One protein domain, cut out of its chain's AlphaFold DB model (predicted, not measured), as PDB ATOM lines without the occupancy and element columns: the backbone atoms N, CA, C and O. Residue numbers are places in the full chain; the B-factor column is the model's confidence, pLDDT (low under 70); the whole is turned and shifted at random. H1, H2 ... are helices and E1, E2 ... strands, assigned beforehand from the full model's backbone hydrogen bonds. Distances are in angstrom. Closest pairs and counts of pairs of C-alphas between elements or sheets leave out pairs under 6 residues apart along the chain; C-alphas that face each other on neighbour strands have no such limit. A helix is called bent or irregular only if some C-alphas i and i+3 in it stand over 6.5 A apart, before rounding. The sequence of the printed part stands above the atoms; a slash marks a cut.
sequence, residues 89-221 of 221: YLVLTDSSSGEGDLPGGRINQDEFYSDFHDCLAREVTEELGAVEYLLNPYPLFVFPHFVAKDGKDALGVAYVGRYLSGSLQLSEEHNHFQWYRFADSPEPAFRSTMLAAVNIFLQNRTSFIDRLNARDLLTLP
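AT A GLANCE: This is residues 89 to 221 of the 221 residues of the protein "Nudix hydrolase domain-containing protein" of Spirochaetaceae bacterium (UniProt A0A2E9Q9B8). A strongly twisted sheet of four strands, E3, E4, E2 and E6, has the long, bent strand E4 running through the middle of the domain, with H2 over one face at E3 and E4, H1 on the opposite face, and H3 over E4. A separate ribbon of two strands, E1 and E5, lies with E1 near E4, and the long link after E1 passes close to the middle. The printed part has 133 residues, with three named helices and six named strands in the order E1, H1, E2, E3, E4, E5, H2, H3, E6; both sheets are antiparallel and the class is mixed. The whole is compact and rounded, with a radius of gyration of the C-alphas of 14.2 A and spans of 38 by 38 by 29 A.

HOW THE PARTS SIT: E1, residues 89 to 94, is the antiparallel neighbour of E5, residues 174 to 181, with N 91 and O 178 at 2.9 A. Residues 92 to 93 of E1 also pair, antiparallel, with residues 100 to 101. The larger sheet runs E3, residues 141 to 147, E4, residues 152 to 166, E2, residues 131 to 135, and E6, residues 218 to 220. H1, residues 116 to 128, is on this sheet at a height of 7.2 A, over none of its strands, but only just: 2 of its C-alphas fall on E4 and 2 on E2. Its closest C-alphas to E6 are those of Ala 121 and Leu 220, 6.5 A apart. E2 and E6 have N 135 and O 218 at 2.8 A. E3 and E4 form a hairpin, with N 145 and O 154 at 2.8 A. E4 bends by 84 degrees at residue 163; its pairing is staggered, with E3 over residues 152 to 158 and with E2 over residues 161 to 166, where N 162 and O 134 are 2.8 A apart. H2, residues 192 to 203, is on the opposite face from H1, over E3 and E4 at a height of 9.4 A; the closest C-alphas of E3 and H2 are those of His 145 and Thr 193, 5.5 A apart. H3, residues 205 to 213, is over E4 at a height of 7.7 A, with the C-alphas of Gly 161 and Leu 212 closest at 7.0 A. H2 and H3 are close but not clearly touching, with the C-alphas of Phe 201 and Phe 208 closest at 7.3 A; their steep tilt of 69.9 degrees is only just short of about perpendicular. H1 is apart from H2 and H3. Every O i to N i+4 pair is within hydrogen-bond range in H1 and H2; H3 has 2 of 5, beside 5 of 6 O i to N i+3 pairs.

IN THESE COORDINATES: E1, residues 89 to 94, begins at C-alpha 89 (-15.635, -5.442, -35.793). H1, residues 116 to 128, is 17.8 A long. E2 is residues 131 to 135, E3, residues 141 to 147, is 18.0 A long, and E4, residues 152 to 166, is 33.0 A long and ends at C-alpha 166 (-23.160, -16.120, -44.225). E5, residues 174 to 181, is 19.9 A long, H2, residues 192 to 203, is 16.8 A long, and H3 is residues 205 to 213. E6, residues 218 to 220, ends at C-alpha 220 (-30.448, -6.996, -44.303).

THE WHOLE: The two C-alphas farthest apart are those of Gly 151 and Arg 215, at 39.4 A. The printed part has no cut and ends at the chain's last residue, 221. The link from E1 to H1, 21 residues, is long. The mean pLDDT of the printed part is 94.6, and no printed residue is under 70.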
ATOM      1  N   TYR A  89     -15.156  -6.039 -34.547       98.44
ATOM      2  CA  TYR A  89     -15.635  -5.442 -35.793       98.44
ATOM      3  C   TYR A  89     -14.827  -5.950 -36.988       98.44
ATOM      4  O   TYR A  89     -13.654  -6.307 -36.846       98.44
ATOM      5  N   LEU A  90     -15.472  -6.008 -38.149       98.44
ATOM      6  CA  LEU A  90     -14.844  -6.411 -39.399       98.44
ATOM      7  C   LEU A  90     -14.020  -5.260 -39.984       98.44
ATOM      8  O   LEU A  90     -14.496  -4.130 -40.083       98.44
ATOM      9  N   VAL A  91     -12.796  -5.581 -40.388       98.50
ATOM     10  CA  VAL A  91     -11.889  -4.707 -41.134       98.50
ATOM     11  C   VAL A  91     -11.589  -5.369 -42.469       98.50
ATOM     12  O   VAL A  91     -11.272  -6.561 -42.497       98.50
ATOM     13  N   LEU A  92     -11.675  -4.603 -43.551       98.06
ATOM     14  CA  LEU A  92     -11.270  -5.006 -44.895       98.06
ATOM     15  C   LEU A  92      -9.916  -4.382 -45.223       98.06
ATOM     16  O   LEU A  92      -9.568  -3.340 -44.680       98.06
ATOM     17  N   THR A  93      -9.133  -5.015 -46.087       97.12
ATOM     18  CA  THR A  93      -7.901  -4.431 -46.628       97.12
ATOM     19  C   THR A  93      -8.128  -4.080 -48.084       97.12
ATOM     20  O   THR A  93      -8.366  -4.977 -48.896       97.12
ATOM     21  N   ASP A  94      -8.049  -2.790 -48.402       94.75
ATOM     22  CA  ASP A  94      -8.176  -2.292 -49.768       94.75
ATOM     23  C   ASP A  94      -7.030  -2.843 -50.632       94.75
ATOM     24  O   ASP A  94      -5.846  -2.714 -50.300       94.75
ATOM     25  N   SER A  95      -7.378  -3.470 -51.756       93.69
ATOM     26  CA  SER A  95      -6.423  -4.147 -52.636       93.69
ATOM     27  C   SER A  95      -5.402  -3.198 -53.265       93.69
ATOM     28  O   SER A  95      -4.324  -3.643 -53.662       93.69
ATOM     29  N   SER A  96      -5.734  -1.910 -53.392       91.69
ATOM     30  CA  SER A  96      -4.916  -0.926 -54.107       91.69
ATOM     31  C   SER A  96      -3.880  -0.238 -53.215       91.69
ATOM     32  O   SER A  96      -2.742  -0.021 -53.630       91.69
ATOM     33  N   SER A  97      -4.263   0.077 -51.981       92.00
ATOM     34  CA  SER A  97      -3.480   0.840 -51.009       92.00
ATOM     35  C   SER A  97      -2.871  -0.040 -49.919       92.00
ATOM     36  O   SER A  97      -1.850   0.326 -49.337       92.00
ATOM     37  N   GLY A  98      -3.477  -1.199 -49.639       94.50
ATOM     38  CA  GLY A  98      -3.142  -2.036 -48.490       94.50
ATOM     39  C   GLY A  98      -3.584  -1.444 -47.146       94.50
ATOM     40  O   GLY A  98      -3.200  -1.973 -46.101       94.50
ATOM     41  N   GLU A  99      -4.351  -0.351 -47.149       95.50
ATOM     42  CA  GLU A  99      -4.900   0.255 -45.937       95.50
ATOM     43  C   GLU A  99      -6.210  -0.426 -45.517       95.50
ATOM     44  O   GLU A  99      -6.919  -1.039 -46.316       95.50
ATOM     45  N   GLY A 100      -6.515  -0.336 -44.224       97.06
ATOM     46  CA  GLY A 100      -7.762  -0.822 -43.655       97.06
ATOM     47  C   GLY A 100      -8.951   0.055 -44.044       97.06
ATOM     48  O   GLY A 100      -8.875   1.283 -43.956       97.06
ATOM     49  N   ASP A 101     -10.066  -0.585 -44.378       97.31
ATOM     50  CA  ASP A 101     -11.368   0.037 -44.600       97.31
ATOM     51  C   ASP A 101     -12.473  -0.725 -43.840       97.31
ATOM     52  O   ASP A 101     -12.261  -1.808 -43.281       97.31
ATOM     53  N   LEU A 102     -13.650  -0.119 -43.760       98.25
ATOM     54  CA  LEU A 102     -14.878  -0.712 -43.247       98.25
ATOM     55  C   LEU A 102     -15.801  -1.049 -44.423       98.25
ATOM     56  O   LEU A 102     -15.814  -0.275 -45.384       98.25
ATOM     57  N   PRO A 103     -16.622  -2.113 -44.312       98.19
ATOM     58  CA  PRO A 103     -17.619  -2.425 -45.325       98.19
ATOM     59  C   PRO A 103     -18.516  -1.232 -45.668       98.19
ATOM     60  O   PRO A 103     -18.931  -0.479 -44.778       98.19
ATOM     61  N   GLY A 104     -18.857  -1.097 -46.941       97.38
ATOM     62  CA  GLY A 104     -19.691  -0.038 -47.487       97.38
ATOM     63  C   GLY A 104     -18.922   0.893 -48.418       97.38
ATOM     64  O   GLY A 104     -17.705   1.043 -48.332       97.38
ATOM     65  N   GLY A 105     -19.658   1.611 -49.258       95.19
ATOM     66  CA  GLY A 105     -19.065   2.416 -50.313       95.19
ATOM     67  C   GLY A 105     -19.843   3.681 -50.621       95.19
ATOM     68  O   GLY A 105     -20.461   4.311 -49.757       95.19
ATOM     69  N   ARG A 106     -19.725   4.131 -51.863       94.06
ATOM     70  CA  ARG A 106     -20.226   5.435 -52.298       94.06
ATOM     71  C   ARG A 106     -21.693   5.333 -52.703       94.06
ATOM     72  O   ARG A 106     -22.070   4.443 -53.449       94.06
ATOM     73  N   ILE A 107     -22.494   6.330 -52.326       93.31
ATOM     74  CA  ILE A 107     -23.840   6.476 -52.896       93.31
ATOM     75  C   ILE A 107     -23.703   6.903 -54.365       93.31
ATOM     76  O   ILE A 107     -23.027   7.896 -54.676       93.31
ATOM     77  N   ASN A 108     -24.318   6.163 -55.286       90.50
ATOM     78  CA  ASN A 108     -24.311   6.526 -56.700       90.50
ATOM     79  C   ASN A 108     -25.185   7.756 -56.982       90.50
ATOM     80  O   ASN A 108     -26.023   8.168 -56.182       90.50
ATOM     81  N   GLN A 109     -24.954   8.409 -58.124       87.12
ATOM     82  CA  GLN A 109     -25.648   9.662 -58.453       87.12
ATOM     83  C   GLN A 109     -27.166   9.474 -58.579       87.12
ATOM     84  O   GLN A 109     -27.929  10.367 -58.220       87.12
ATOM     85  N   ASP A 110     -27.591   8.319 -59.078       89.62
ATOM     86  CA  ASP A 110     -28.981   7.888 -59.211       89.62
ATOM     87  C   ASP A 110     -29.585   7.354 -57.902       89.62
ATOM     88  O   ASP A 110     -30.802   7.226 -57.801       89.62
ATOM     89  N   GLU A 111     -28.762   7.128 -56.878       88.38
ATOM     90  CA  GLU A 111     -29.168   6.639 -55.554       88.38
ATOM     91  C   GLU A 111     -29.349   7.757 -54.519       88.38
ATOM     92  O   GLU A 111     -29.815   7.513 -53.411       88.38
ATOM     93  N   PHE A 112     -29.002   9.004 -54.850       83.88
ATOM     94  CA  PHE A 112     -28.921  10.084 -53.859       83.88
ATOM     95  C   PHE A 112     -30.240  10.374 -53.119       83.88
ATOM     96  O   PHE A 112     -30.223  10.840 -51.980       83.88
ATOM     97  N   TYR A 113     -31.379  10.110 -53.762       87.38
ATOM     98  CA  TYR A 113     -32.714  10.280 -53.177       87.38
ATOM     99  C   TYR A 113     -33.377   8.948 -52.790       87.38
ATOM    100  O   TYR A 113     -34.550   8.942 -52.413       87.38
ATOM    101  N   SER A 114     -32.641   7.844 -52.904       89.62
ATOM    102  CA  SER A 114     -33.062   6.507 -52.487       89.62
ATOM    103  C   SER A 114     -32.809   6.294 -50.993       89.62
ATOM    104  O   SER A 114     -32.199   7.130 -50.318       89.62
ATOM    105  N   ASP A 115     -33.280   5.166 -50.462       92.81
ATOM    106  CA  ASP A 115     -32.965   4.771 -49.094       92.81
ATOM    107  C   ASP A 115     -31.463   4.456 -48.960       92.81
ATOM    108  O   ASP A 115     -30.888   3.684 -49.733       92.81
ATOM    109  N   PHE A 116     -30.808   5.058 -47.968       94.88
ATOM    110  CA  PHE A 116     -29.387   4.831 -47.710       94.88
ATOM    111  C   PHE A 116     -29.131   3.405 -47.218       94.88
ATOM    112  O   PHE A 116     -28.026   2.896 -47.394       94.88
ATOM    113  N   HIS A 117     -30.125   2.747 -46.613       95.75
ATOM    114  CA  HIS A 117     -30.002   1.357 -46.177       95.75
ATOM    115  C   HIS A 117     -29.914   0.406 -47.368       95.75
ATOM    116  O   HIS A 117     -29.091  -0.504 -47.331       95.75
ATOM    117  N   ASP A 118     -30.662   0.670 -48.443       95.44
ATOM    118  CA  ASP A 118     -30.582  -0.101 -49.690       95.44
ATOM    119  C   ASP A 118     -29.213   0.074 -50.358       95.44
ATOM    120  O   ASP A 118     -28.595  -0.897 -50.794       95.44
ATOM    121  N   CYS A 119     -28.697   1.308 -50.376       96.19
ATOM    122  CA  CYS A 119     -27.361   1.603 -50.901       96.19
ATOM    123  C   CYS A 119     -26.279   0.875 -50.094       96.19
ATOM    124  O   CYS A 119     -25.374   0.268 -50.662       96.19
ATOM    125  N   LEU A 120     -26.377   0.907 -48.760       97.44
ATOM    126  CA  LEU A 120     -25.432   0.216 -47.890       97.44
ATOM    127  C   LEU A 120     -25.513  -1.305 -48.061       97.44
ATOM    128  O   LEU A 120     -24.471  -1.947 -48.124       97.44
ATOM    129  N   ALA A 121     -26.717  -1.876 -48.154       97.06
ATOM    130  CA  ALA A 121     -26.910  -3.309 -48.374       97.06
ATOM    131  C   ALA A 121     -26.300  -3.765 -49.704       97.06
ATOM    132  O   ALA A 121     -25.635  -4.801 -49.751       97.06
ATOM    133  N   ARG A 122     -26.470  -2.971 -50.772       96.75
ATOM    134  CA  ARG A 122     -25.832  -3.217 -52.069       96.75
ATOM    135  C   ARG A 122     -24.309  -3.264 -51.934       96.75
ATOM    136  O   ARG A 122     -23.715  -4.265 -52.316       96.75
ATOM    137  N   GLU A 123     -23.696  -2.226 -51.366       97.31
ATOM    138  CA  GLU A 123     -22.236  -2.151 -51.191       97.31
ATOM    139  C   GLU A 123     -21.705  -3.305 -50.325       97.31
ATOM    140  O   GLU A 123     -20.732  -3.960 -50.682       97.31
ATOM    141  N   VAL A 124     -22.383  -3.627 -49.218       97.69
ATOM    142  CA  VAL A 124     -22.010  -4.760 -48.356       97.69
ATOM    143  C   VAL A 124     -22.100  -6.086 -49.113       97.69
ATOM    144  O   VAL A 124     -21.194  -6.910 -48.996       97.69
ATOM    145  N   THR A 125     -23.147  -6.288 -49.916       97.19
ATOM    146  CA  THR A 125     -23.297  -7.493 -50.747       97.19
ATOM    147  C   THR A 125     -22.194  -7.584 -51.801       97.19
ATOM    148  O   THR A 125     -21.650  -8.663 -52.036       97.19
ATOM    149  N   GLU A 126     -21.861  -6.463 -52.444       96.06
ATOM    150  CA  GLU A 126     -20.790  -6.384 -53.438       96.06
ATOM    151  C   GLU A 126     -19.433  -6.720 -52.811       96.06
ATOM    152  O   GLU A 126     -18.689  -7.512 -53.382       96.06
ATOM    153  N   GLU A 127     -19.125  -6.179 -51.631       97.06
ATOM    154  CA  GLU A 127     -17.825  -6.337 -50.973       97.06
ATOM    155  C   GLU A 127     -17.661  -7.647 -50.199       97.06
ATOM    156  O   GLU A 127     -16.537  -8.139 -50.103       97.06
ATOM    157  N   LEU A 128     -18.735  -8.192 -49.614       97.06
ATOM    158  CA  LEU A 128     -18.681  -9.325 -48.679       97.06
ATOM    159  C   LEU A 128     -19.428 -10.578 -49.157       97.06
ATOM    160  O   LEU A 128     -19.324 -11.624 -48.505       97.06
ATOM    161  N   GLY A 129     -20.171 -10.498 -50.261       95.44
ATOM    162  CA  GLY A 129     -21.082 -11.549 -50.707       95.44
ATOM    163  C   GLY A 129     -22.366 -11.611 -49.871       95.44
ATOM    164  O   GLY A 129     -22.726 -10.663 -49.184       95.44
ATOM    165  N   ALA A 130     -23.075 -12.743 -49.932       93.69
ATOM    166  CA  ALA A 130     -24.345 -12.933 -49.222       93.69
ATOM    167  C   ALA A 130     -24.118 -13.161 -47.713       93.69
ATOM    168  O   ALA A 130     -23.822 -14.287 -47.284       93.69
ATOM    169  N   VAL A 131     -24.253 -12.096 -46.920       95.81
ATOM    170  CA  VAL A 131     -24.052 -12.094 -45.468       95.81
ATOM    171  C   VAL A 131     -25.243 -11.468 -44.768       95.81
ATOM    172  O   VAL A 131     -25.565 -10.313 -44.971       95.81
ATOM    173  N   GLU A 132     -25.861 -12.199 -43.851       96.62
ATOM    174  CA  GLU A 132     -27.007 -11.668 -43.124       96.62
ATOM    175  C   GLU A 132     -26.538 -10.851 -41.916       96.62
ATOM    176  O   GLU A 132     -25.706 -11.310 -41.119       96.62
ATOM    177  N   TYR A 133     -27.094  -9.653 -41.740       97.12
ATOM    178  CA  TYR A 133     -26.795  -8.796 -40.597       97.12
ATOM    179  C   TYR A 133     -28.003  -7.973 -40.138       97.12
ATOM    180  O   TYR A 133     -28.913  -7.649 -40.897       97.12
ATOM    181  N   LEU A 134     -28.006  -7.605 -38.856       96.94
ATOM    182  CA  LEU A 134     -28.898  -6.573 -38.330       96.94
ATOM    183  C   LEU A 134     -28.237  -5.212 -38.494       96.94
ATOM    184  O   LEU A 134     -27.104  -5.038 -38.061       96.94
ATOM    185  N   LEU A 135     -28.947  -4.231 -39.030       97.81
ATOM    186  CA  LEU A 135     -28.517  -2.844 -39.137       97.81
ATOM    187  C   LEU A 135     -29.297  -1.982 -38.143       97.81
ATOM    188  O   LEU A 135     -30.525  -2.053 -38.085       97.81
ATOM    189  N   ASN A 136     -28.608  -1.116 -37.397       97.38
ATOM    190  CA  ASN A 136     -29.298   0.009 -36.774       97.38
ATOM    191  C   ASN A 136     -29.577   1.075 -37.852       97.38
ATOM    192  O   ASN A 136     -28.616   1.574 -38.438       97.38
ATOM    193  N   PRO A 137     -30.844   1.451 -38.112       96.62
ATOM    194  CA  PRO A 137     -31.186   2.336 -39.227       96.62
ATOM    195  C   PRO A 137     -30.729   3.785 -39.023       96.62
ATOM    196  O   PRO A 137     -30.812   4.593 -39.947       96.62
ATOM    197  N   TYR A 138     -30.254   4.148 -37.829       96.31
ATOM    198  CA  TYR A 138     -29.825   5.504 -37.524       96.31
ATOM    199  C   TYR A 138     -28.301   5.632 -37.579       96.31
ATOM    200  O   TYR A 138     -27.595   4.881 -36.896       96.31
ATOM    201  N   PRO A 139     -27.772   6.637 -38.300       97.06
ATOM    202  CA  PRO A 139     -26.338   6.859 -38.354       97.06
ATOM    203  C   PRO A 139     -25.771   7.138 -36.954       97.06
ATOM    204  O   PRO A 139     -26.389   7.789 -36.099       97.06
ATOM    205  N   LEU A 140     -24.567   6.629 -36.708       97.75
ATOM    206  CA  LEU A 140     -23.821   6.861 -35.479       97.75
ATOM    207  C   LEU A 140     -23.239   8.270 -35.448       97.75
ATOM    208  O   LEU A 140     -23.410   8.995 -34.467       97.75
ATOM    209  N   PHE A 141     -22.535   8.631 -36.519       98.44
ATOM    210  CA  PHE A 141     -21.872   9.913 -36.700       98.44
ATOM    211  C   PHE A 141     -21.516  10.126 -38.174       98.44
ATOM    212  O   PHE A 141     -21.581   9.216 -39.001       98.44
ATOM    213  N   VAL A 142     -21.119  11.356 -38.476       98.31
ATOM    214  CA  VAL A 142     -20.649  11.790 -39.787       98.31
ATOM    215  C   VAL A 142     -19.202  12.257 -39.640       98.31
ATOM    216  O   VAL A 142     -18.868  12.889 -38.636       98.31
ATOM    217  N   PHE A 143     -18.339  11.954 -40.606       97.38
ATOM    218  CA  PHE A 143     -16.914  12.279 -40.536       97.38
ATOM    219  C   PHE A 143     -16.336  12.675 -41.907       97.38
ATOM    220  O   PHE A 143     -16.855  12.245 -42.937       97.38
ATOM    221  N   PRO A 144     -15.264  13.492 -41.957       95.81
ATOM    222  CA  PRO A 144     -14.532  13.733 -43.197       95.81
ATOM    223  C   PRO A 144     -13.924  12.429 -43.702       95.81
ATOM    224  O   PRO A 144     -13.290  11.724 -42.926       95.81
ATOM    225  N   HIS A 145     -14.069  12.129 -44.983       93.88
ATOM    226  CA  HIS A 145     -13.503  10.942 -45.612       93.88
ATOM    227  C   HIS A 145     -12.722  11.334 -46.871       93.88
ATOM    228  O   HIS A 145     -12.938  12.404 -47.435       93.88
ATOM    229  N   PHE A 146     -11.788  10.485 -47.291       89.44
ATOM    230  CA  PHE A 146     -11.020  10.687 -48.515       89.44
ATOM    231  C   PHE A 146     -11.093   9.414 -49.350       89.44
ATOM    232  O   PHE A 146     -10.648   8.359 -48.902       89.44
ATOM    233  N   VAL A 147     -11.659   9.520 -50.551       84.38
ATOM    234  CA  VAL A 147     -11.784   8.399 -51.484       84.38
ATOM    235  C   VAL A 147     -10.505   8.342 -52.309       84.38
ATOM    236  O   VAL A 147     -10.347   9.078 -53.287       84.38
ATOM    237  N   ALA A 148      -9.574   7.477 -51.900       81.25
ATOM    238  CA  ALA A 148      -8.238   7.392 -52.489       81.25
ATOM    239  C   ALA A 148      -8.268   7.103 -54.000       81.25
ATOM    240  O   ALA A 148      -7.550   7.755 -54.757       81.25
ATOM    241  N   LYS A 149      -9.155   6.197 -54.435       79.50
ATOM    242  CA  LYS A 149      -9.365   5.818 -55.845       79.50
ATOM    243  C   LYS A 149      -9.676   7.016 -56.749       79.50
ATOM    244  O   LYS A 149      -9.192   7.075 -57.876       79.50
ATOM    245  N   ASP A 150     -10.434   7.984 -56.235       81.69
ATOM    246  CA  ASP A 150     -10.875   9.167 -56.981       81.69
ATOM    247  C   ASP A 150     -10.018  10.411 -56.694       81.69
ATOM    248  O   ASP A 150     -10.133  11.416 -57.401       81.69
ATOM    249  N   GLY A 151      -9.190  10.372 -55.645       84.75
ATOM    250  CA  GLY A 151      -8.437  11.522 -55.154       84.75
ATOM    251  C   GLY A 151      -9.334  12.662 -54.658       84.75
ATOM    252  O   GLY A 151      -9.015  13.830 -54.889       84.75
ATOM    253  N   LYS A 152     -10.480  12.338 -54.040       86.00
ATOM    254  CA  LYS A 152     -11.520  13.313 -53.668       86.00
ATOM    255  C   LYS A 152     -11.891  13.266 -52.193       86.00
ATOM    256  O   LYS A 152     -11.975  12.200 -51.585       86.00
ATOM    257  N   ASP A 153     -12.193  14.446 -51.661       90.44
ATOM    258  CA  ASP A 153     -12.830  14.598 -50.358       90.44
ATOM    259  C   ASP A 153     -14.292  14.139 -50.417       90.44
ATOM    260  O   ASP A 153     -15.033  14.436 -51.362       90.44
ATOM    261  N   ALA A 154     -14.711  13.446 -49.367       92.38
ATOM    262  CA  ALA A 154     -16.048  12.910 -49.197       92.38
ATOM    263  C   ALA A 154     -16.537  13.097 -47.755       92.38
ATOM    264  O   ALA A 154     -15.782  13.438 -46.838       92.38
ATOM    265  N   LEU A 155     -17.821  12.835 -47.548       95.56
ATOM    266  CA  LEU A 155     -18.439  12.731 -46.238       95.56
ATOM    267  C   LEU A 155     -18.780  11.274 -45.953       95.56
ATOM    268  O   LEU A 155     -19.604  10.690 -46.650       95.56
ATOM    269  N   GLY A 156     -18.169  10.713 -44.917       97.00
ATOM    270  CA  GLY A 156     -18.508   9.390 -44.419       97.00
ATOM    271  C   GLY A 156     -19.693   9.455 -43.459       97.00
ATOM    272  O   GLY A 156     -19.707  10.278 -42.541       97.00
ATOM    273  N   VAL A 157     -20.668   8.571 -43.642       98.19
ATOM    274  CA  VAL A 157     -21.784   8.351 -42.717       98.19
ATOM    275  C   VAL A 157     -21.629   6.961 -42.113       98.19
ATOM    276  O   VAL A 157     -21.712   5.954 -42.815       98.19
ATOM    277  N   ALA A 158     -21.374   6.910 -40.808       98.62
ATOM    278  CA  ALA A 158     -21.115   5.665 -40.102       98.62
ATOM    279  C   ALA A 158     -22.407   5.031 -39.577       98.62
ATOM    280  O   ALA A 158     -23.203   5.694 -38.912       98.62
ATOM    281  N   TYR A 159     -22.557   3.730 -39.793       98.62
ATOM    282  CA  TYR A 159     -23.608   2.876 -39.249       98.62
ATOM    283  C   TYR A 159     -23.005   1.750 -38.411       98.62
ATOM    284  O   TYR A 159     -21.811   1.468 -38.491       98.62
ATOM    285  N   VAL A 160     -23.840   1.088 -37.614       98.50
ATOM    286  CA  VAL A 160     -23.458  -0.118 -36.874       98.50
ATOM    287  C   VAL A 160     -24.400  -1.251 -37.217       98.50
ATOM    288  O   VAL A 160     -25.613  -1.053 -37.316       98.50
ATOM    289  N   GLY A 161     -23.833  -2.440 -37.360       97.69
ATOM    290  CA  GLY A 161     -24.599  -3.652 -37.562       97.69
ATOM    291  C   GLY A 161     -24.077  -4.814 -36.736       97.69
ATOM    292  O   GLY A 161     -22.963  -4.783 -36.219       97.69
ATOM    293  N   ARG A 162     -24.901  -5.849 -36.608       96.94
ATOM    294  CA  ARG A 162     -24.541  -7.132 -36.015       96.94
ATOM    295  C   ARG A 162     -24.555  -8.189 -37.105       96.94
ATOM    296  O   ARG A 162     -25.614  -8.472 -37.651       96.94
ATOM    297  N   TYR A 163     -23.407  -8.790 -37.372       96.69
ATOM    298  CA  TYR A 163     -23.321  -9.961 -38.232       96.69
ATOM    299  C   TYR A 163     -24.113 -11.123 -37.620       96.69
ATOM    300  O   TYR A 163     -24.011 -11.375 -36.417       96.69
ATOM    301  N   LEU A 164     -24.910 -11.803 -38.441       94.19
ATOM    302  CA  LEU A 164     -25.714 -12.952 -38.036       94.19
ATOM    303  C   LEU A 164     -25.196 -14.242 -38.667       94.19
ATOM    304  O   LEU A 164     -25.024 -15.241 -37.967       94.19
ATOM    305  N   SER A 165     -24.990 -14.247 -39.986       94.19
ATOM    306  CA  SER A 165     -24.633 -15.461 -40.720       94.19
ATOM    307  C   SER A 165     -24.067 -15.168 -42.119       94.19
ATOM    308  O   SER A 165     -23.968 -14.019 -42.542       94.19
ATOM    309  N   GLY A 166     -23.673 -16.215 -42.849       92.75
ATOM    310  CA  GLY A 166     -23.160 -16.120 -44.225       92.75
ATOM    311  C   GLY A 166     -21.644 -16.291 -44.330       92.75
ATOM    312  O   GLY A 166     -20.912 -16.173 -43.354       92.75
ATOM    313  N   SER A 167     -21.137 -16.638 -45.510       92.31
ATOM    314  CA  SER A 167     -19.688 -16.780 -45.718       92.31
ATOM    315  C   SER A 167     -19.138 -15.517 -46.359       92.31
ATOM    316  O   SER A 167     -19.577 -15.174 -47.449       92.31
ATOM    317  N   LEU A 168     -18.159 -14.881 -45.714       94.56
ATOM    318  CA  LEU A 168     -17.478 -13.708 -46.264       94.56
ATOM    319  C   LEU A 168     -16.743 -14.092 -47.557       94.56
ATOM    320  O   LEU A 168     -15.839 -14.932 -47.539       94.56
ATOM    321  N   GLN A 169     -17.145 -13.480 -48.667       95.56
ATOM    322  CA  GLN A 169     -16.550 -13.633 -49.992       95.56
ATOM    323  C   GLN A 169     -16.182 -12.247 -50.511       95.56
ATOM    324  O   GLN A 169     -17.055 -11.490 -50.913       95.56
ATOM    325  N   LEU A 170     -14.890 -11.917 -50.468       96.25
ATOM    326  CA  LEU A 170     -14.434 -10.589 -50.863       96.25
ATOM    327  C   LEU A 170     -14.511 -10.372 -52.376       96.25
ATOM    328  O   LEU A 170     -14.195 -11.279 -53.154       96.25
ATOM    329  N   SER A 171     -14.875  -9.153 -52.773       94.25
ATOM    330  CA  SER A 171     -14.701  -8.659 -54.141       94.25
ATOM    331  C   SER A 171     -13.231  -8.389 -54.472       94.25
ATOM    332  O   SER A 171     -12.359  -8.443 -53.612       94.25
ATOM    333  N   GLU A 172     -12.930  -8.049 -55.728       93.94
ATOM    334  CA  GLU A 172     -11.564  -7.679 -56.135       93.94
ATOM    335  C   GLU A 172     -11.056  -6.391 -55.459       93.94
ATOM    336  O   GLU A 172      -9.844  -6.183 -55.351       93.94
ATOM    337  N   GLU A 173     -11.965  -5.542 -54.966       91.44
ATOM    338  CA  GLU A 173     -11.615  -4.296 -54.278       91.44
ATOM    339  C   GLU A 173     -10.919  -4.553 -52.935       91.44
ATOM    340  O   GLU A 173     -10.105  -3.736 -52.506       91.44
ATOM    341  N   HIS A 174     -11.131  -5.728 -52.331       95.38
ATOM    342  CA  HIS A 174     -10.547  -6.099 -51.047       95.38
ATOM    343  C   HIS A 174      -9.881  -7.476 -51.105       95.38
ATOM    344  O   HIS A 174     -10.490  -8.471 -51.481       95.38
ATOM    345  N   ASN A 175      -8.625  -7.581 -50.674       93.38
ATOM    346  CA  ASN A 175      -7.877  -8.846 -50.759       93.38
ATOM    347  C   ASN A 175      -7.720  -9.573 -49.416       93.38
ATOM    348  O   ASN A 175      -7.240 -10.710 -49.377       93.38
ATOM    349  N   HIS A 176      -8.124  -8.938 -48.317       96.75
ATOM    350  CA  HIS A 176      -8.057  -9.510 -46.981       96.75
ATOM    351  C   HIS A 176      -9.156  -8.942 -46.083       96.75
ATOM    352  O   HIS A 176      -9.614  -7.817 -46.272       96.75
ATOM    353  N   PHE A 177      -9.575  -9.733 -45.095       97.00
ATOM    354  CA  PHE A 177     -10.449  -9.276 -44.025       97.00
ATOM    355  C   PHE A 177      -9.986  -9.837 -42.686       97.00
ATOM    356  O   PHE A 177      -9.460 -10.950 -42.607       97.00
ATOM    357  N   GLN A 178     -10.246  -9.092 -41.615       96.81
ATOM    358  CA  GLN A 178      -9.939  -9.512 -40.258       96.81
ATOM    359  C   GLN A 178     -10.962  -8.970 -39.258       96.81
ATOM    360  O   GLN A 178     -11.364  -7.811 -39.307       96.81
ATOM    361  N   TRP A 179     -11.332  -9.805 -38.288       97.69
ATOM    362  CA  TRP A 179     -12.135  -9.392 -37.139       97.69
ATOM    363  C   TRP A 179     -11.245  -8.826 -36.031       97.69
ATOM    364  O   TRP A 179     -10.633  -9.574 -35.256       97.69
ATOM    365  N   TYR A 180     -11.185  -7.502 -35.944       97.81
ATOM    366  CA  TYR A 180     -10.429  -6.781 -34.923       97.81
ATOM    367  C   TYR A 180     -11.189  -6.767 -33.604       97.81
ATOM    368  O   TYR A 180     -12.397  -6.539 -33.587       97.81
ATOM    369  N   ARG A 181     -10.491  -6.974 -32.480       97.62
ATOM    370  CA  ARG A 181     -11.096  -6.765 -31.156       97.62
ATOM    371  C   ARG A 181     -11.208  -5.274 -30.881       97.62
ATOM    372  O   ARG A 181     -10.315  -4.511 -31.234       97.62
ATOM    373  N   PHE A 182     -12.233  -4.863 -30.140       97.12
ATOM    374  CA  PHE A 182     -12.362  -3.467 -29.696       97.12
ATOM    375  C   PHE A 182     -11.214  -2.991 -28.800       97.12
ATOM    376  O   PHE A 182     -11.003  -1.790 -28.662       97.12
ATOM    377  N   ALA A 183     -10.511  -3.921 -28.154       96.75
ATOM    378  CA  ALA A 183      -9.363  -3.623 -27.305       96.75
ATOM    379  C   ALA A 183      -8.046  -3.483 -28.088       96.75
ATOM    380  O   ALA A 183      -7.055  -3.039 -27.510       96.75
ATOM    381  N   ASP A 184      -8.018  -3.885 -29.362       96.88
ATOM    382  CA  ASP A 184      -6.811  -3.819 -30.177       96.88
ATOM    383  C   ASP A 184      -6.637  -2.418 -30.776       96.88
ATOM    384  O   ASP A 184      -7.603  -1.729 -31.105       96.88
ATOM    385  N   SER A 185      -5.378  -2.008 -30.919       97.44
ATOM    386  CA  SER A 185      -4.996  -0.748 -31.560       97.44
ATOM    387  C   SER A 185      -5.382  -0.780 -33.053       97.44
ATOM    388  O   SER A 185      -5.005  -1.733 -33.742       97.44
ATOM    389  N   PRO A 186      -6.146   0.209 -33.565       97.94
ATOM    390  CA  PRO A 186      -6.515   0.287 -34.984       97.94
ATOM    391  C   PRO A 186      -5.383   0.798 -35.891       97.94
ATOM    392  O   PRO A 186      -5.422   0.589 -37.102       97.94
ATOM    393  N   GLU A 187      -4.366   1.453 -35.327       98.06
ATOM    394  CA  GLU A 187      -3.256   2.094 -36.038       98.06
ATOM    395  C   GLU A 187      -2.464   1.187 -36.989       98.06
ATOM    396  O   GLU A 187      -1.940   1.717 -37.962       98.06
ATOM    397  N   PRO A 188      -2.334  -0.139 -36.790       97.25
ATOM    398  CA  PRO A 188      -1.695  -0.995 -37.781       97.25
ATOM    399  C   PRO A 188      -2.474  -1.046 -39.099       97.25
ATOM    400  O   PRO A 188      -1.852  -0.954 -40.158       97.25
ATOM    401  N   ALA A 189      -3.809  -1.104 -39.042       97.25
ATOM    402  CA  ALA A 189      -4.674  -1.235 -40.216       97.25
ATOM    403  C   ALA A 189      -5.049   0.120 -40.826       97.25
ATOM    404  O   ALA A 189      -4.924   0.313 -42.028       97.25
ATOM    405  N   PHE A 190      -5.472   1.079 -40.008       97.62
ATOM    406  CA  PHE A 190      -6.090   2.308 -40.498       97.62
ATOM    407  C   PHE A 190      -5.117   3.485 -40.537       97.62
ATOM    408  O   PHE A 190      -4.196   3.581 -39.720       97.62
ATOM    409  N   ARG A 191      -5.340   4.423 -41.462       95.75
ATOM    410  CA  ARG A 191      -4.609   5.697 -41.564       95.75
ATOM    411  C   ARG A 191      -5.576   6.874 -41.718       95.75
ATOM    412  O   ARG A 191      -6.769   6.700 -41.967       95.75
ATOM    413  N   SER A 192      -5.047   8.086 -41.546       94.81
ATOM    414  CA  SER A 192      -5.701   9.344 -41.933       94.81
ATOM    415  C   SER A 192      -7.143   9.500 -41.406       94.81
ATOM    416  O   SER A 192      -7.398   9.338 -40.210       94.81
ATOM    417  N   THR A 193      -8.089   9.857 -42.280       95.94
ATOM    418  CA  THR A 193      -9.493  10.110 -41.939       95.94
ATOM    419  C   THR A 193     -10.224   8.859 -41.454       95.94
ATOM    420  O   THR A 193     -11.042   8.956 -40.539       95.94
ATOM    421  N   MET A 194      -9.895   7.679 -41.990       97.12
ATOM    422  CA  MET A 194     -10.497   6.422 -41.544       97.12
ATOM    423  C   MET A 194     -10.048   6.054 -40.125       97.12
ATOM    424  O   MET A 194     -10.877   5.703 -39.287       97.12
ATOM    425  N   LEU A 195      -8.763   6.237 -39.799       98.19
ATOM    426  CA  LEU A 195      -8.264   6.047 -38.431       98.19
ATOM    427  C   LEU A 195      -8.977   6.973 -37.434       98.19
ATOM    428  O   LEU A 195      -9.326   6.549 -36.332       98.19
ATOM    429  N   ALA A 196      -9.232   8.228 -37.817       98.31
ATOM    430  CA  ALA A 196      -9.999   9.152 -36.984       98.31
ATOM    431  C   ALA A 196     -11.437   8.652 -36.745       98.31
ATOM    432  O   ALA A 196     -11.906   8.669 -35.607       98.31
ATOM    433  N   ALA A 197     -12.113   8.149 -37.783       98.44
ATOM    434  CA  ALA A 197     -13.466   7.598 -37.686       98.44
ATOM    435  C   ALA A 197     -13.538   6.359 -36.782       98.44
ATOM    436  O   ALA A 197     -14.395   6.273 -35.900       98.44
ATOM    437  N   VAL A 198     -12.600   5.424 -36.950       98.62
ATOM    438  CA  VAL A 198     -12.506   4.219 -36.114       98.62
ATOM    439  C   VAL A 198     -12.247   4.595 -34.656       98.62
ATOM    440  O   VAL A 198     -12.885   4.048 -33.758       98.62
ATOM    441  N   ASN A 199     -11.394   5.586 -34.393       98.62
ATOM    442  CA  ASN A 199     -11.168   6.074 -33.035       98.62
ATOM    443  C   ASN A 199     -12.424   6.696 -32.408       98.62
ATOM    444  O   ASN A 199     -12.701   6.425 -31.239       98.62
ATOM    445  N   ILE A 200     -13.224   7.458 -33.166       98.56
ATOM    446  CA  ILE A 200     -14.525   7.962 -32.687       98.56
ATOM    447  C   ILE A 200     -15.422   6.791 -32.276       98.56
ATOM    448  O   ILE A 200     -16.001   6.816 -31.186       98.56
ATOM    449  N   PHE A 201     -15.509   5.753 -33.110       98.62
ATOM    450  CA  PHE A 201     -16.286   4.558 -32.796       98.62
ATOM    451  C   PHE A 201     -15.781   3.860 -31.526       98.62
ATOM    452  O   PHE A 201     -16.558   3.652 -30.597       98.62
ATOM    453  N   LEU A 202     -14.482   3.562 -31.432       98.44
ATOM    454  CA  LEU A 202     -13.892   2.837 -30.299       98.44
ATOM    455  C   LEU A 202     -14.006   3.594 -28.969       98.44
ATOM    456  O   LEU A 202     -14.240   2.973 -27.924       98.44
ATOM    457  N   GLN A 203     -13.883   4.923 -28.994       98.12
ATOM    458  CA  GLN A 203     -14.050   5.787 -27.820       98.12
ATOM    459  C   GLN A 203     -15.501   5.818 -27.320       98.12
ATOM    460  O   GLN A 203     -15.731   5.906 -26.117       98.12
ATOM    461  N   ASN A 204     -16.475   5.693 -28.227       98.12
ATOM    462  CA  ASN A 204     -17.908   5.740 -27.920       98.12
ATOM    463  C   ASN A 204     -18.584   4.357 -27.968       98.12
ATOM    464  O   ASN A 204     -19.813   4.262 -27.910       98.12
ATOM    465  N   ARG A 205     -17.791   3.280 -28.050       94.94
ATOM    466  CA  ARG A 205     -18.263   1.933 -28.408       94.94
ATOM    467  C   ARG A 205     -19.409   1.426 -27.546       94.94
ATOM    468  O   ARG A 205     -20.314   0.818 -28.087       94.94
ATOM    469  N   THR A 206     -19.414   1.694 -26.240       94.25
ATOM    470  CA  THR A 206     -20.495   1.230 -25.357       94.25
ATOM    471  C   THR A 206     -21.841   1.776 -25.829       94.25
ATOM    472  O   THR A 206     -22.740   1.004 -26.130       94.25
ATOM    473  N   SER A 207     -21.932   3.095 -26.027       95.25
ATOM    474  CA  SER A 207     -23.156   3.759 -26.494       95.25
ATOM    475  C   SER A 207     -23.559   3.322 -27.905       95.25
ATOM    476  O   SER A 207     -24.739   3.129 -28.188       95.25
ATOM    477  N   PHE A 208     -22.590   3.136 -28.805       96.12
ATOM    478  CA  PHE A 208     -22.872   2.712 -30.177       96.12
ATOM    479  C   PHE A 208     -23.298   1.248 -30.281       96.12
ATOM    480  O   PHE A 208     -24.250   0.952 -30.998       96.12
ATOM    481  N   ILE A 209     -22.663   0.343 -29.539       94.81
ATOM    482  CA  ILE A 209     -23.045  -1.071 -29.499       94.81
ATOM    483  C   ILE A 209     -24.384  -1.256 -28.781       94.81
ATOM    484  O   ILE A 209     -25.176  -2.094 -29.204       94.81
ATOM    485  N   ASP A 210     -24.706  -0.438 -27.774       93.62
ATOM    486  CA  ASP A 210     -26.023  -0.467 -27.124       93.62
ATOM    487  C   ASP A 210     -27.170  -0.193 -28.112       93.62
ATOM    488  O   ASP A 210     -28.279  -0.702 -27.928       93.62
ATOM    489  N   ARG A 211     -26.908   0.523 -29.217       92.38
ATOM    490  CA  ARG A 211     -27.893   0.717 -30.295       92.38
ATOM    491  C   ARG A 211     -28.270  -0.581 -31.016       92.38
ATOM    492  O   ARG A 211     -29.329  -0.633 -31.634       92.38
ATOM    493  N   LEU A 212     -27.470  -1.643 -30.907       91.19
ATOM    494  CA  LEU A 212     -27.802  -2.983 -31.411       91.19
ATOM    495  C   LEU A 212     -28.773  -3.754 -30.499       91.19
ATOM    496  O   LEU A 212     -29.082  -4.908 -30.782       91.19
ATOM    497  N   ASN A 213     -29.253  -3.140 -29.413       87.12
ATOM    498  CA  ASN A 213     -30.352  -3.659 -28.591       87.12
ATOM    499  C   ASN A 213     -31.686  -2.943 -28.880       87.12
ATOM    500  O   ASN A 213     -32.679  -3.178 -28.186       87.12
ATOM    501  N   ALA A 214     -31.710  -2.040 -29.866       85.12
ATOM    502  CA  ALA A 214     -32.920  -1.339 -30.271       85.12
ATOM    503  C   ALA A 214     -33.951  -2.305 -30.889       85.12
ATOM    504  O   ALA A 214     -33.619  -3.403 -31.335       85.12
ATOM    505  N   ARG A 215     -35.232  -1.918 -30.876       83.44
ATOM    506  CA  ARG A 215     -36.337  -2.770 -31.363       83.44
ATOM    507  C   ARG A 215     -36.592  -2.650 -32.864       83.44
ATOM    508  O   ARG A 215     -37.332  -3.452 -33.414       83.44
ATOM    509  N   ASP A 216     -36.022  -1.635 -33.486       90.06
ATOM    510  CA  ASP A 216     -36.236  -1.195 -34.862       90.06
ATOM    511  C   ASP A 216     -35.031  -1.500 -35.760       90.06
ATOM    512  O   ASP A 216     -34.802  -0.826 -36.761       90.06
ATOM    513  N   LEU A 217     -34.253  -2.526 -35.408       92.88
ATOM    514  CA  LEU A 217     -33.181  -3.008 -36.270       92.88
ATOM    515  C   LEU A 217     -33.759  -3.565 -37.572       92.88
ATOM    516  O   LEU A 217     -34.748  -4.301 -37.564       92.88
ATOM    517  N   LEU A 218     -33.098  -3.249 -38.678       92.75
ATOM    518  CA  LEU A 218     -33.404  -3.808 -39.986       92.75
ATOM    519  C   LEU A 218     -32.611  -5.098 -40.163       92.75
ATOM    520  O   LEU A 218     -31.430  -5.134 -39.842       92.75
ATOM    521  N   THR A 219     -33.241  -6.157 -40.661       93.94
ATOM    522  CA  THR A 219     -32.509  -7.355 -41.099       93.94
ATOM    523  C   THR A 219     -32.205  -7.196 -42.578       93.94
ATOM    524  O   THR A 219     -33.140  -7.043 -43.364       93.94
ATOM    525  N   LEU A 220     -30.923  -7.185 -42.936       90.88
ATOM    526  CA  LEU A 220     -30.448  -6.996 -44.303       90.88
ATOM    527  C   LEU A 220     -29.649  -8.229 -44.769       90.88
ATOM    528  O   LEU A 220     -29.008  -8.876 -43.930       90.88
ATOM    529  N   PRO A 221     -29.762  -8.587 -46.062       79.12
ATOM    530  CA  PRO A 221     -29.076  -9.731 -46.665       79.12
ATOM    531  C   PRO A 221     -27.608  -9.461 -47.016       79.12
ATOM    532  O   PRO A 221     -27.195  -8.278 -46.977       79.12
TER     533      PRO A 221